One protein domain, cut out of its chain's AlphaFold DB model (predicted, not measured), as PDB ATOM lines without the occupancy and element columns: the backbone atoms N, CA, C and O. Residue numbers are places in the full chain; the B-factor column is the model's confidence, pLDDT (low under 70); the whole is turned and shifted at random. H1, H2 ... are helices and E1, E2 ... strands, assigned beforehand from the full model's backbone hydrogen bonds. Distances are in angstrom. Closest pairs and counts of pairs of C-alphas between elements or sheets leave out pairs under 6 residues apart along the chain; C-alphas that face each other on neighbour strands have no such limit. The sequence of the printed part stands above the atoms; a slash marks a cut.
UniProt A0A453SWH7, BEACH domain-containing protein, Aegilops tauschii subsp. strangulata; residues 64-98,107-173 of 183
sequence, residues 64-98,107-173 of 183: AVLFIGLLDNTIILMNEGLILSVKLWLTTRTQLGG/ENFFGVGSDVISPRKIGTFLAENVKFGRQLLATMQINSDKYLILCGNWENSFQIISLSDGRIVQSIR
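What this domain is: This is residues 64 to 98 and 107 to 173 of the 183 residues of the protein "BEACH domain-containing protein" of Aegilops tauschii subsp. strangulata (UniProt A0A453SWH7). Two strongly twisted four-stranded sheets, E1 to E4 and E5 to E8, stand partly face to face as a sandwich, their strands crossed at 45 degrees. The long strands E3 and E4 run on past the second sheet toward one end of the longest axis, where the small helix H1 lies near the cut. The 102 printed residues are mostly strand, in the order E1 E2 E3 H1 E4 E5 E6 E7 E8; both sheets are antiparallel, with their strands in that order. The whole is compact, with a radius of gyration of the C-alphas of 14.7 A, yet elongated, spanning 49 by 30 by 21 A.

How they stand to each other: Begin with E1, residues 65 to 71, and E2, residues 74 to 79, a hairpin with N 69 and O 76 within hydrogen-bond range at 2.9 A. E3, residues 83 to 91, completes a meander, each strand the antiparallel neighbour of the one before; N 77 and O 85 are 2.8 A apart. H1, residues 92 to 95, only grazes this sheet; it is too short for an O i to N i+4 pair. Edge strand E4, residues 110 to 121, pairs with E3 at N 113 and O 88, 2.8 A, and bends by 64 degrees at residue 117. A second meander joins E5, residues 137 to 142, E6, 145 to 150, E7, 158 to 162, and E8, 168 to 172; find N 140 and O 147 at 2.9 A, N 148 and O 161 at 2.8 A, and N 160 and O 170 at 2.8 A. Between the sheets, the closest C-alphas of E1 and E5 are those of Gly 69 and Thr 139, 7.1 A apart.

Where its parts are: Find C-alpha 65 at (120.509, 92.742, 178.700), where E1 begins. E3 runs 25.4 A; E4 runs 28.0 A from C-alpha 110 at (107.576, 101.975, 164.529). E8 ends at C-alpha 172, (120.936, 108.466, 198.922).

The domain as a whole: The farthest C-alphas, Gly 98 and Asn 129, are 51.0 A apart. Residues 99 to 106 are not printed, and C-alphas 98 and 107 stand 15.6 A apart. The long link E4 to E5 is residues 122 to 136. Residues 93 to 98 and 107 have pLDDT under 70.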
ATOM      1  N   ALA A  64     124.522  89.989 178.849       87.94
ATOM      2  CA  ALA A  64     123.070  89.885 178.849       87.94
ATOM      3  C   ALA A  64     122.427  91.256 179.119       87.94
ATOM      4  O   ALA A  64     122.879  92.007 179.985       87.94
ATOM      5  N   VAL A  65     121.359  91.584 178.387       89.56
ATOM      6  CA  VAL A  65     120.509  92.742 178.700       89.56
ATOM      7  C   VAL A  65     119.570  92.329 179.827       89.56
ATOM      8  O   VAL A  65     118.760  91.422 179.652       89.56
ATOM      9  N   LEU A  66     119.686  92.975 180.984       90.94
ATOM     10  CA  LEU A  66     118.922  92.614 182.185       90.94
ATOM     11  C   LEU A  66     117.715  93.517 182.413       90.94
ATOM     12  O   LEU A  66     116.784  93.147 183.127       90.94
ATOM     13  N   PHE A  67     117.716  94.695 181.798       93.12
ATOM     14  CA  PHE A  67     116.619  95.637 181.902       93.12
ATOM     15  C   PHE A  67     116.356  96.321 180.572       93.12
ATOM     16  O   PHE A  67     117.270  96.813 179.907       93.12
ATOM     17  N   ILE A  68     115.070  96.349 180.234       93.69
ATOM     18  CA  ILE A  68     114.492  97.093 179.125       93.69
ATOM     19  C   ILE A  68     113.343  97.904 179.722       93.69
ATOM     20  O   ILE A  68     112.395  97.336 180.282       93.69
ATOM     21  N   GLY A  69     113.457  99.224 179.629       93.19
ATOM     22  CA  GLY A  69     112.437 100.185 180.030       93.19
ATOM     23  C   GLY A  69     112.013 101.035 178.841       93.19
ATOM     24  O   GLY A  69     112.833 101.356 177.984       93.19
ATOM     25  N   LEU A  70     110.738 101.406 178.790       93.31
ATOM     26  CA  LEU A  70     110.224 102.393 177.848       93.31
ATOM     27  C   LEU A  70     109.735 103.590 178.660       93.31
ATOM     28  O   LEU A  70     108.877 103.428 179.523       93.31
ATOM     29  N   LEU A  71     110.293 104.767 178.389       93.31
ATOM     30  CA  LEU A  71     109.906 106.020 179.034       93.31
ATOM     31  C   LEU A  71     109.699 107.091 177.960       93.31
ATOM     32  O   LEU A  71     110.654 107.522 177.305       93.31
ATOM     33  N   ASP A  72     108.452 107.497 177.746       90.81
ATOM     34  CA  ASP A  72     108.008 108.265 176.576       90.81
ATOM     35  C   ASP A  72     108.546 107.667 175.256       90.81
ATOM     36  O   ASP A  72     108.315 106.502 174.938       90.81
ATOM     37  N   ASN A  73     109.323 108.455 174.506       90.56
ATOM     38  CA  ASN A  73     109.945 108.085 173.239       90.56
ATOM     39  C   ASN A  73     111.395 107.607 173.416       90.56
ATOM     40  O   ASN A  73     112.211 107.782 172.514       90.56
ATOM     41  N   THR A  74     111.763 107.069 174.581       93.31
ATOM     42  CA  THR A  74     113.112 106.531 174.818       93.31
ATOM     43  C   THR A  74     113.060 105.110 175.351       93.31
ATOM     44  O   THR A  74     112.349 104.825 176.312       93.31
ATOM     45  N   ILE A  75     113.851 104.236 174.737       94.12
ATOM     46  CA  ILE A  75     114.122 102.876 175.188       94.12
ATOM     47  C   ILE A  75     115.401 102.910 176.009       94.12
ATOM     48  O   ILE A  75     116.435 103.388 175.550       94.12
ATOM     49  N   ILE A  76     115.327 102.385 177.221       94.81
ATOM     50  CA  ILE A  76     116.417 102.359 178.184       94.81
ATOM     51  C   ILE A  76     116.864 100.913 178.322       94.81
ATOM     52  O   ILE A  76     116.054 100.031 178.609       94.81
ATOM     53  N   LEU A  77     118.152 100.678 178.113       93.75
ATOM     54  CA  LEU A  77     118.780  99.370 178.151       93.75
ATOM     55  C   LEU A  77     119.896  99.387 179.190       93.75
ATOM     56  O   LEU A  77     120.753 100.271 179.184       93.75
ATOM     57  N   MET A  78     119.908  98.376 180.050       92.81
ATOM     58  CA  MET A  78     121.003  98.131 180.982       92.81
ATOM     59  C   MET A  78     121.432  96.673 180.865       92.81
ATOM     60  O   MET A  78     120.611  95.754 180.965       92.81
ATOM     61  N   ASN A  79     122.724  96.469 180.627       91.75
ATOM     62  CA  ASN A  79     123.317  95.140 180.573       91.75
ATOM     63  C   ASN A  79     123.917  94.722 181.923       91.75
ATOM     64  O   ASN A  79     124.094  95.539 182.822       91.75
ATOM     65  N   GLU A  80     124.275  93.445 182.033       89.50
ATOM     66  CA  GLU A  80     124.934  92.863 183.209       89.50
ATOM     67  C   GLU A  80     126.240  93.574 183.602       89.50
ATOM     68  O   GLU A  80     126.557  93.688 184.781       89.50
ATOM     69  N   GLY A  81     126.962  94.138 182.629       89.31
ATOM     70  CA  GLY A  81     128.185  94.915 182.848       89.31
ATOM     71  C   GLY A  81     127.973  96.362 183.313       89.31
ATOM     72  O   GLY A  81     128.938  97.133 183.297       89.31
ATOM     73  N   LEU A  82     126.747  96.750 183.690       91.06
ATOM     74  CA  LEU A  82     126.360  98.116 184.076       91.06
ATOM     75  C   LEU A  82     126.594  99.162 182.972       91.06
ATOM     76  O   LEU A  82     126.868 100.328 183.252       91.06
ATOM     77  N   ILE A  83     126.475  98.766 181.705       92.38
ATOM     78  CA  ILE A  83     126.517  99.651 180.533       92.38
ATOM     79  C   ILE A  83     125.106 100.117 180.182       92.38
ATOM     80  O   ILE A  83     124.247  99.318 179.798       92.38
ATOM     81  N   LEU A  84     124.880 101.420 180.338       93.44
ATOM     82  CA  LEU A  84     123.636 102.115 180.038       93.44
ATOM     83  C   LEU A  84     123.637 102.533 178.569       93.44
ATOM     84  O   LEU A  84     124.553 103.226 178.129       93.44
ATOM     85  N   SER A  85     122.599 102.143 177.834       93.19
ATOM     86  CA  SER A  85     122.291 102.635 176.487       93.19
ATOM     87  C   SER A  85     120.865 103.171 176.481       93.19
ATOM     88  O   SER A  85     119.946 102.538 177.001       93.19
ATOM     89  N   VAL A  86     120.682 104.359 175.913       94.19
ATOM     90  CA  VAL A  86     119.372 104.998 175.774       94.19
ATOM     91  C   VAL A  86     119.167 105.260 174.297       94.19
ATOM     92  O   VAL A  86     119.958 105.978 173.697       94.19
ATOM     93  N   LYS A  87     118.124 104.682 173.711       92.44
ATOM     94  CA  LYS A  87     117.789 104.791 172.286       92.44
ATOM     95  C   LYS A  87     116.465 105.507 172.101       92.44
ATOM     96  O   LYS A  87     115.603 105.461 172.975       92.44
ATOM     97  N   LEU A  88     116.276 106.145 170.953       92.38
ATOM     98  CA  LEU A  88     114.983 106.722 170.600       92.38
ATOM     99  C   LEU A  88     113.985 105.627 170.209       92.38
ATOM    100  O   LEU A  88     114.311 104.705 169.466       92.38
ATOM    101  N   TRP A  89     112.752 105.753 170.684       92.38
ATOM    102  CA  TRP A  89     111.606 105.015 170.170       92.38
ATOM    103  C   TRP A  89     110.924 105.863 169.103       92.38
ATOM    104  O   TRP A  89     110.304 106.887 169.400       92.38
ATOM    105  N   LEU A  90     111.080 105.450 167.851       89.19
ATOM    106  CA  LEU A  90     110.488 106.112 166.704       89.19
ATOM    107  C   LEU A  90     109.066 105.588 166.517       89.19
ATOM    108  O   LEU A  90     108.839 104.392 166.367       89.19
ATOM    109  N   THR A  91     108.115 106.508 166.504       86.25
ATOM    110  CA  THR A  91     106.715 106.275 166.145       86.25
ATOM    111  C   THR A  91     106.346 107.129 164.939       86.25
ATOM    112  O   THR A  91     107.031 108.112 164.632       86.25
ATOM    113  N   THR A  92     105.216 106.832 164.303       77.38
ATOM    114  CA  THR A  92     104.625 107.667 163.243       77.38
ATOM    115  C   THR A  92     104.635 109.151 163.589       77.38
ATOM    116  O   THR A  92     105.053 109.976 162.785       77.38
ATOM    117  N   ARG A  93     104.270 109.498 164.829       67.56
ATOM    118  CA  ARG A  93     104.228 110.887 165.302       67.56
ATOM    119  C   ARG A  93     105.601 111.541 165.416       67.56
ATOM    120  O   ARG A  93     105.705 112.739 165.195       67.56
ATOM    121  N   THR A  94     106.650 110.785 165.737       60.28
ATOM    122  CA  THR A  94     108.010 111.345 165.846       60.28
ATOM    123  C   THR A  94     108.627 111.715 164.498       60.28
ATOM    124  O   THR A  94     109.499 112.574 164.465       60.28
ATOM    125  N   GLN A  95     108.168 111.124 163.387       60.16
ATOM    126  CA  GLN A  95     108.631 111.500 162.044       60.16
ATOM    127  C   GLN A  95     107.872 112.692 161.441       60.16
ATOM    128  O   GLN A  95     108.361 113.320 160.508       60.16
ATOM    129  N   LEU A  96     106.723 113.069 162.012       56.50
ATOM    130  CA  LEU A  96     105.900 114.193 161.546       56.50
ATOM    131  C   LEU A  96     106.501 115.588 161.825       56.50
ATOM    132  O   LEU A  96     105.833 116.594 161.614       56.50
ATOM    133  N   GLY A  97     107.760 115.672 162.269       52.38
ATOM    134  CA  GLY A  97     108.501 116.932 162.412       52.38
ATOM    135  C   GLY A  97     109.027 117.524 161.094       52.38
ATOM    136  O   GLY A  97     109.695 118.554 161.126       52.38
ATOM    137  N   GLY A  98     108.760 116.883 159.949       52.78
ATOM    138  CA  GLY A  98     109.127 117.351 158.609       52.78
ATOM    139  C   GLY A  98     107.950 117.982 157.857       52.78
ATOM    140  O   GLY A  98     106.860 117.420 157.824       52.78
ATOM    141  N   GLU A 107     101.698 104.968 156.253       67.81
ATOM    142  CA  GLU A 107     101.874 103.673 156.898       67.81
ATOM    143  C   GLU A 107     102.376 103.856 158.333       67.81
ATOM    144  O   GLU A 107     103.183 104.741 158.637       67.81
ATOM    145  N   ASN A 108     101.885 103.011 159.241       72.94
ATOM    146  CA  ASN A 108     102.293 103.083 160.633       72.94
ATOM    147  C   ASN A 108     103.753 102.632 160.793       72.94
ATOM    148  O   ASN A 108     104.035 101.437 160.788       72.94
ATOM    149  N   PHE A 109     104.672 103.579 160.981       81.75
ATOM    150  CA  PHE A 109     106.080 103.310 161.263       81.75
ATOM    151  C   PHE A 109     106.370 103.231 162.767       81.75
ATOM    152  O   PHE A 109     106.055 104.153 163.527       81.75
ATOM    153  N   PHE A 110     107.035 102.152 163.182       87.62
ATOM    154  CA  PHE A 110     107.576 101.975 164.529       87.62
ATOM    155  C   PHE A 110     108.991 101.417 164.442       87.62
ATOM    156  O   PHE A 110     109.222 100.428 163.751       87.62
ATOM    157  N   GLY A 111     109.939 101.998 165.169       89.88
ATOM    158  CA  GLY A 111     111.312 101.518 165.118       89.88
ATOM    159  C   GLY A 111     112.188 101.988 166.265       89.88
ATOM    160  O   GLY A 111     111.850 102.909 167.004       89.88
ATOM    161  N   VAL A 112     113.347 101.356 166.400       91.06
ATOM    162  CA  VAL A 112     114.400 101.791 167.321       91.06
ATOM    163  C   VAL A 112     115.351 102.727 166.572       91.06
ATOM    164  O   VAL A 112     115.962 102.342 165.579       91.06
ATOM    165  N   GLY A 113     115.441 103.970 167.036       87.88
ATOM    166  CA  GLY A 113     116.309 105.005 166.488       87.88
ATOM    167  C   GLY A 113     117.731 104.969 167.047       87.88
ATOM    168  O   GLY A 113     118.165 104.003 167.680       87.88
ATOM    169  N   SER A 114     118.461 106.059 166.813       87.94
ATOM    170  CA  SER A 114     119.827 106.239 167.307       87.94
ATOM    171  C   SER A 114     119.890 106.309 168.834       87.94
ATOM    172  O   SER A 114     118.893 106.559 169.520       87.94
ATOM    173  N   ASP A 115     121.094 106.106 169.360       89.25
ATOM    174  CA  ASP A 115     121.392 106.357 170.763       89.25
ATOM    175  C   ASP A 115     121.237 107.857 171.085       89.25
ATOM    176  O   ASP A 115     121.772 108.710 170.378       89.25
ATOM    177  N   VAL A 116     120.493 108.175 172.148       89.06
ATOM    178  CA  VAL A 116     120.392 109.518 172.749       89.06
ATOM    179  C   VAL A 116     121.711 109.879 173.430       89.06
ATOM    180  O   VAL A 116     122.176 111.010 173.333       89.06
ATOM    181  N   ILE A 117     122.327 108.892 174.084       89.50
ATOM    182  CA  ILE A 117     123.655 108.985 174.690       89.50
ATOM    183  C   ILE A 117     124.510 107.803 174.254       89.50
ATOM    184  O   ILE A 117     124.021 106.677 174.160       89.50
ATOM    185  N   SER A 118     125.805 108.035 174.040       89.06
ATOM    186  CA  SER A 118     126.750 106.950 173.768       89.06
ATOM    187  C   SER A 118     126.687 105.898 174.887       89.06
ATOM    188  O   SER A 118     126.758 106.296 176.059       89.06
ATOM    189  N   PRO A 119     126.604 104.591 174.566       90.00
ATOM    190  CA  PRO A 119     126.599 103.540 175.573       90.00
ATOM    191  C   PRO A 119     127.769 103.698 176.542       90.00
ATOM    192  O   PRO A 119     128.921 103.807 176.119       90.00
ATOM    193  N   ARG A 120     127.487 103.735 177.846       90.06
ATOM    194  CA  ARG A 120     128.516 104.018 178.854       90.06
ATOM    195  C   ARG A 120     128.333 103.205 180.119       90.06
ATOM    196  O   ARG A 120     127.215 102.962 180.558       90.06
ATOM    197  N   LYS A 121     129.452 102.823 180.731       91.75
ATOM    198  CA  LYS A 121     129.459 102.124 182.015       91.75
ATOM    199  C   LYS A 121     129.128 103.090 183.152       91.75
ATOM    200  O   LYS A 121     129.710 104.174 183.232       91.75
ATOM    201  N   ILE A 122     128.218 102.688 184.033       92.75
ATOM    202  CA  ILE A 122     127.920 103.396 185.275       92.75
ATOM    203  C   ILE A 122     129.014 103.068 186.293       92.75
ATOM    204  O   ILE A 122     129.340 101.904 186.521       92.75
ATOM    205  N   GLY A 123     129.607 104.106 186.884       88.50
ATOM    206  CA  GLY A 123     130.687 103.995 187.867       88.50
ATOM    207  C   GLY A 123     130.176 103.584 189.244       88.50
ATOM    208  O   GLY A 123     130.235 104.371 190.180       88.50
ATOM    209  N   THR A 124     129.631 102.378 189.354       89.06
ATOM    210  CA  THR A 124     129.066 101.838 190.591       89.06
ATOM    211  C   THR A 124     129.446 100.374 190.749       89.06
ATOM    212  O   THR A 124     129.675  99.672 189.762       89.06
ATOM    213  N   PHE A 125     129.542  99.927 191.998       90.62
ATOM    214  CA  PHE A 125     129.904  98.561 192.348       90.62
ATOM    215  C   PHE A 125     128.723  97.907 193.048       90.62
ATOM    216  O   PHE A 125     128.230  98.417 194.059       90.62
ATOM    217  N   LEU A 126     128.261  96.795 192.485       91.25
ATOM    218  CA  LEU A 126     127.195  96.000 193.074       91.25
ATOM    219  C   LEU A 126     127.708  95.259 194.304       91.25
ATOM    220  O   LEU A 126     128.878  94.881 194.365       91.25
ATOM    221  N   ALA A 127     126.826  95.053 195.273       90.56
ATOM    222  CA  ALA A 127     127.143  94.246 196.435       90.56
ATOM    223  C   ALA A 127     127.282  92.763 196.051       90.56
ATOM    224  O   ALA A 127     126.482  92.248 195.272       90.56
ATOM    225  N   GLU A 128     128.259  92.062 196.633       84.81
ATOM    226  CA  GLU A 128     128.567  90.656 196.305       84.81
ATOM    227  C   GLU A 128     127.380  89.707 196.533       84.81
ATOM    228  O   GLU A 128     127.191  88.742 195.794       84.81
ATOM    229  N   ASN A 129     126.535  90.016 197.518       84.12
ATOM    230  CA  ASN A 129     125.384  89.195 197.896       84.12
ATOM    231  C   ASN A 129     124.112  89.508 197.090       84.12
ATOM    232  O   ASN A 129     123.056  88.933 197.360       84.12
ATOM    233  N   VAL A 130     124.176  90.427 196.121       86.12
ATOM    234  CA  VAL A 130     123.007  90.868 195.355       86.12
ATOM    235  C   VAL A 130     123.110  90.410 193.909       86.12
ATOM    236  O   VAL A 130     123.997  90.805 193.155       86.12
ATOM    237  N   LYS A 131     122.128  89.612 193.479       88.62
ATOM    238  CA  LYS A 131     121.988  89.242 192.072       88.62
ATOM    239  C   LYS A 131     121.479  90.438 191.274       88.62
ATOM    240  O   LYS A 131     120.341  90.871 191.468       88.62
ATOM    241  N   PHE A 132     122.293  90.918 190.339       89.50
ATOM    242  CA  PHE A 132     121.882  91.997 189.454       89.50
ATOM    243  C   PHE A 132     120.683  91.579 188.597       89.50
ATOM    244  O   PHE A 132     120.668  90.500 188.004       89.50
ATOM    245  N   GLY A 133     119.655  92.418 188.552       89.25
ATOM    246  CA  GLY A 133     118.425  92.111 187.836       89.25
ATOM    247  C   GLY A 133     117.471  93.294 187.788       89.25
ATOM    248  O   GLY A 133     117.733  94.351 188.365       89.25
ATOM    249  N   ARG A 134     116.342  93.098 187.100       90.75
ATOM    250  CA  ARG A 134     115.306  94.122 186.902       90.75
ATOM    251  C   ARG A 134     114.822  94.744 188.212       90.75
ATOM    252  O   ARG A 134     114.508  95.921 188.214       90.75
ATOM    253  N   GLN A 135     114.779  93.986 189.305       92.31
ATOM    254  CA  GLN A 135     114.299  94.469 190.601       92.31
ATOM    255  C   GLN A 135     115.130  95.624 191.177       92.31
ATOM    256  O   GLN A 135     114.641  96.350 192.033       92.31
ATOM    257  N   LEU A 136     116.372  95.799 190.718       94.06
ATOM    258  CA  LEU A 136     117.276  96.848 191.197       94.06
ATOM    259  C   LEU A 136     117.197  98.135 190.373       94.06
ATOM    260  O   LEU A 136     117.945  99.076 190.632       94.06
ATOM    261  N   LEU A 137     116.352  98.146 189.344       95.69
ATOM    262  CA  LEU A 137     116.287  99.190 188.338       95.69
ATOM    263  C   LEU A 137     114.853  99.690 188.219       95.69
ATOM    264  O   LEU A 137     113.936  98.916 187.954       95.69
ATOM    265  N   ALA A 138     114.679 100.999 188.337       95.44
ATOM    266  CA  ALA A 138     113.408 101.663 188.086       95.44
ATOM    267  C   ALA A 138     113.637 102.916 187.245       95.44
ATOM    268  O   ALA A 138     114.705 103.520 187.278       95.44
ATOM    269  N   THR A 139     112.642 103.317 186.466       95.50
ATOM    270  CA  THR A 139     112.708 104.531 185.646       95.50
ATOM    271  C   THR A 139     111.729 105.551 186.183       95.50
ATOM    272  O   THR A 139     110.587 105.209 186.473       95.50
ATOM    273  N   MET A 140     112.160 106.800 186.275       94.50
ATOM    274  CA  MET A 140     111.372 107.893 186.825       94.50
ATOM    275  C   MET A 140     111.455 109.106 185.904       94.50
ATOM    276  O   MET A 140     112.485 109.352 185.277       94.50
ATOM    277  N   GLN A 141     110.381 109.885 185.848       94.06
ATOM    278  CA  GLN A 141     110.335 111.146 185.120       94.06
ATOM    279  C   GLN A 141     109.860 112.263 186.044       94.06
ATOM    280  O   GLN A 141     108.831 112.125 186.703       94.06
ATOM    281  N   ILE A 142     110.609 113.363 186.087       92.88
ATOM    282  CA  ILE A 142     110.293 114.555 186.880       92.88
ATOM    283  C   ILE A 142     110.442 115.765 185.965       92.88
ATOM    284  O   ILE A 142     111.509 115.973 185.406       92.88
ATOM    285  N   ASN A 143     109.394 116.582 185.820       89.31
ATOM    286  CA  ASN A 143     109.444 117.853 185.082       89.31
ATOM    287  C   ASN A 143     110.100 117.754 183.688       89.31
ATOM    288  O   ASN A 143     110.861 118.636 183.311       89.31
ATOM    289  N   SER A 144     109.797 116.694 182.929       89.25
ATOM    290  CA  SER A 144     110.389 116.322 181.623       89.25
ATOM    291  C   SER A 144     111.788 115.693 181.641       89.25
ATOM    292  O   SER A 144     112.145 115.023 180.669       89.25
ATOM    293  N   ASP A 145     112.519 115.783 182.751       93.38
ATOM    294  CA  ASP A 145     113.777 115.069 182.924       93.38
ATOM    295  C   ASP A 145     113.533 113.598 183.248       93.38
ATOM    296  O   ASP A 145     112.608 113.222 183.974       93.38
ATOM    297  N   LYS A 146     114.387 112.750 182.682       95.12
ATOM    298  CA  LYS A 146     114.278 111.299 182.758       95.12
ATOM    299  C   LYS A 146     115.439 110.746 183.562       95.12
ATOM    300  O   LYS A 146     116.598 111.046 183.275       95.12
ATOM    301  N   TYR A 147     115.122 109.884 184.517       95.94
ATOM    302  CA  TYR A 147     116.087 109.290 185.423       95.94
ATOM    303  C   TYR A 147     115.951 107.770 185.472       95.94
ATOM    304  O   TYR A 147     114.861 107.207 185.358       95.94
ATOM    305  N   LEU A 148     117.081 107.110 185.683       95.88
ATOM    306  CA  LEU A 148     117.179 105.715 186.066       95.88
ATOM    307  C   LEU A 148     117.588 105.655 187.534       95.88
ATOM    308  O   LEU A 148     118.585 106.250 187.933       95.88
ATOM    309  N   ILE A 149     116.825 104.924 188.329       96.25
ATOM    310  CA  ILE A 149     117.161 104.603 189.706       96.25
ATOM    311  C   ILE A 149     117.834 103.236 189.703       96.25
ATOM    312  O   ILE A 149     117.290 102.280 189.153       96.25
ATOM    313  N   LEU A 150     119.011 103.158 190.315       95.75
ATOM    314  CA  LEU A 150     119.784 101.933 190.473       95.75
ATOM    315  C   LEU A 150     120.069 101.690 191.955       95.75
ATOM    316  O   LEU A 150     120.614 102.563 192.630       95.75
ATOM    317  N   CYS A 151     119.748 100.501 192.452       95.12
ATOM    318  CA  CYS A 151     120.100 100.061 193.800       95.12
ATOM    319  C   CYS A 151     120.954  98.780 193.785       95.12
ATOM    320  O   CYS A 151     121.447  98.361 192.738       95.12
ATOM    321  N   GLY A 152     121.181  98.179 194.958       93.75
ATOM    322  CA  GLY A 152     122.023  96.988 195.095       93.75
ATOM    323  C   GLY A 152     123.524  97.278 195.092       93.75
ATOM    324  O   GLY A 152     124.311  96.388 194.777       93.75
ATOM    325  N   ASN A 153     123.931  98.514 195.398       92.50
ATOM    326  CA  ASN A 153     125.341  98.881 195.480       92.50
ATOM    327  C   ASN A 153     125.951  98.570 196.858       92.50
ATOM    328  O   ASN A 153     125.245  98.446 197.857       92.50
ATOM    329  N   TRP A 154     127.282  98.481 196.910       91.69
ATOM    330  CA  TRP A 154     128.037  98.250 198.153       91.69
ATOM    331  C   TRP A 154     127.926  99.406 199.168       91.69
ATOM    332  O   TRP A 154     128.253  99.258 200.339       91.69
ATOM    333  N   GLU A 155     127.453 100.577 198.739       91.50
ATOM    334  CA  GLU A 155     127.346 101.772 199.584       91.50
ATOM    335  C   GLU A 155     126.006 101.891 200.330       91.50
ATOM    336  O   GLU A 155     125.682 102.979 200.807       91.50
ATOM    337  N   ASN A 156     125.205 100.821 200.396       93.25
ATOM    338  CA  ASN A 156     123.885 100.806 201.038       93.25
ATOM    339  C   ASN A 156     123.015 101.996 200.598       93.25
ATOM    340  O   ASN A 156     122.445 102.739 201.404       93.25
ATOM    341  N   SER A 157     122.966 102.222 199.287       93.94
ATOM    342  CA  SER A 157     122.264 103.356 198.699       93.94
ATOM    343  C   SER A 157     121.548 102.997 197.415       93.94
ATOM    344  O   SER A 157     121.749 101.942 196.812       93.94
ATOM    345  N   PHE A 158     120.698 103.920 196.986       94.81
ATOM    346  CA  PHE A 158     120.221 103.959 195.618       94.81
ATOM    347  C   PHE A 158     120.711 105.243 194.949       94.81
ATOM    348  O   PHE A 158     120.829 106.303 195.574       94.81
ATOM    349  N   GLN A 159     121.051 105.115 193.675       95.94
ATOM    350  CA  GLN A 159     121.615 106.160 192.841       95.94
ATOM    351  C   GLN A 159     120.575 106.603 191.821       95.94
ATOM    352  O   GLN A 159     119.909 105.775 191.204       95.94
ATOM    353  N   ILE A 160     120.463 107.912 191.634       96.38
ATOM    354  CA  ILE A 160     119.632 108.542 190.613       96.38
ATOM    355  C   ILE A 160     120.562 108.943 189.474       96.38
ATOM    356  O   ILE A 160     121.469 109.755 189.662       96.38
ATOM    357  N   ILE A 161     120.358 108.357 188.301       96.12
ATOM    358  CA  ILE A 161     121.175 108.543 187.103       96.12
ATOM    359  C   ILE A 161     120.339 109.294 186.076       96.12
ATOM    360  O   ILE A 161     119.245 108.864 185.732       96.12
ATOM    361  N   SER A 162     120.847 110.408 185.570       95.69
ATOM    362  CA  SER A 162     120.201 111.154 184.494       95.69
ATOM    363  C   SER A 162     120.332 110.399 183.170       95.69
ATOM    364  O   SER A 162     121.403 109.903 182.826       95.69
ATOM    365  N   LEU A 163     119.241 110.297 182.413       95.06
ATOM    366  CA  LEU A 163     119.213 109.613 181.118       95.06
ATOM    367  C   LEU A 163     119.615 110.522 179.946       95.06
ATOM    368  O   LEU A 163     119.824 110.017 178.844       95.06
ATOM    369  N   SER A 164     119.744 111.835 180.169       93.00
ATOM    370  CA  SER A 164     120.185 112.797 179.149       93.00
ATOM    371  C   SER A 164     121.706 112.844 178.994       93.00
ATOM    372  O   SER A 164     122.203 113.080 177.898       93.00
ATOM    373  N   ASP A 165     122.452 112.584 180.070       91.44
ATOM    374  CA  ASP A 165     123.918 112.610 180.095       91.44
ATOM    375  C   ASP A 165     124.547 111.330 180.682       91.44
ATOM    376  O   ASP A 165     125.761 111.121 180.579       91.44
ATOM    377  N   GLY A 166     123.748 110.445 181.285       92.19
ATOM    378  CA  GLY A 166     124.200 109.203 181.914       92.19
ATOM    379  C   GLY A 166     125.037 109.418 183.178       92.19
ATOM    380  O   GLY A 166     125.841 108.550 183.523       92.19
ATOM    381  N   ARG A 167     124.929 110.582 183.835       93.44
ATOM    382  CA  ARG A 167     125.656 110.888 185.076       93.44
ATOM    383  C   ARG A 167     124.813 110.564 186.305       93.44
ATOM    384  O   ARG A 167     123.595 110.705 186.294       93.44
ATOM    385  N   ILE A 168     125.481 110.161 187.386       95.19
ATOM    386  CA  ILE A 168     124.848 110.023 188.702       95.19
ATOM    387  C   ILE A 168     124.594 111.436 189.234       95.19
ATOM    388  O   ILE A 168     125.537 112.187 189.476       95.19
ATOM    389  N   VAL A 169     123.323 111.787 189.390       95.50
ATOM    390  CA  VAL A 169     122.862 113.080 189.915       95.50
ATOM    391  C   VAL A 169     122.863 113.061 191.438       95.50
ATOM    392  O   VAL A 169     123.273 114.027 192.074       95.50
ATOM    393  N   GLN A 170     122.425 111.951 192.033       94.69
ATOM    394  CA  GLN A 170     122.320 111.818 193.481       94.69
ATOM    395  C   GLN A 170     122.559 110.375 193.921       94.69
ATOM    396  O   GLN A 170     122.232 109.432 193.205       94.69
ATOM    397  N   SER A 171     123.102 110.208 195.125       95.56
ATOM    398  CA  SER A 171     123.182 108.930 195.832       95.56
ATOM    399  C   SER A 171     122.634 109.118 197.246       95.56
ATOM    400  O   SER A 171     123.094 110.003 197.970       95.56
ATOM    401  N   ILE A 172     121.624 108.334 197.629       94.88
ATOM    402  CA  ILE A 172     120.936 108.466 198.922       94.88
ATOM    403  C   ILE A 172     121.386 107.334 199.848       94.88
ATOM    404  O   ILE A 172     120.995 106.182 199.680       94.88
ATOM    405  N   ARG A 173     122.222 107.676 200.836       92.81
ATOM    406  CA  ARG A 173     122.931 106.730 201.722       92.81
ATOM    407  C   ARG A 173     122.341 106.650 203.134       92.81
ATOM    408  O   ARG A 173     123.057 106.781 204.119       92.81
TER     409      ARG A 173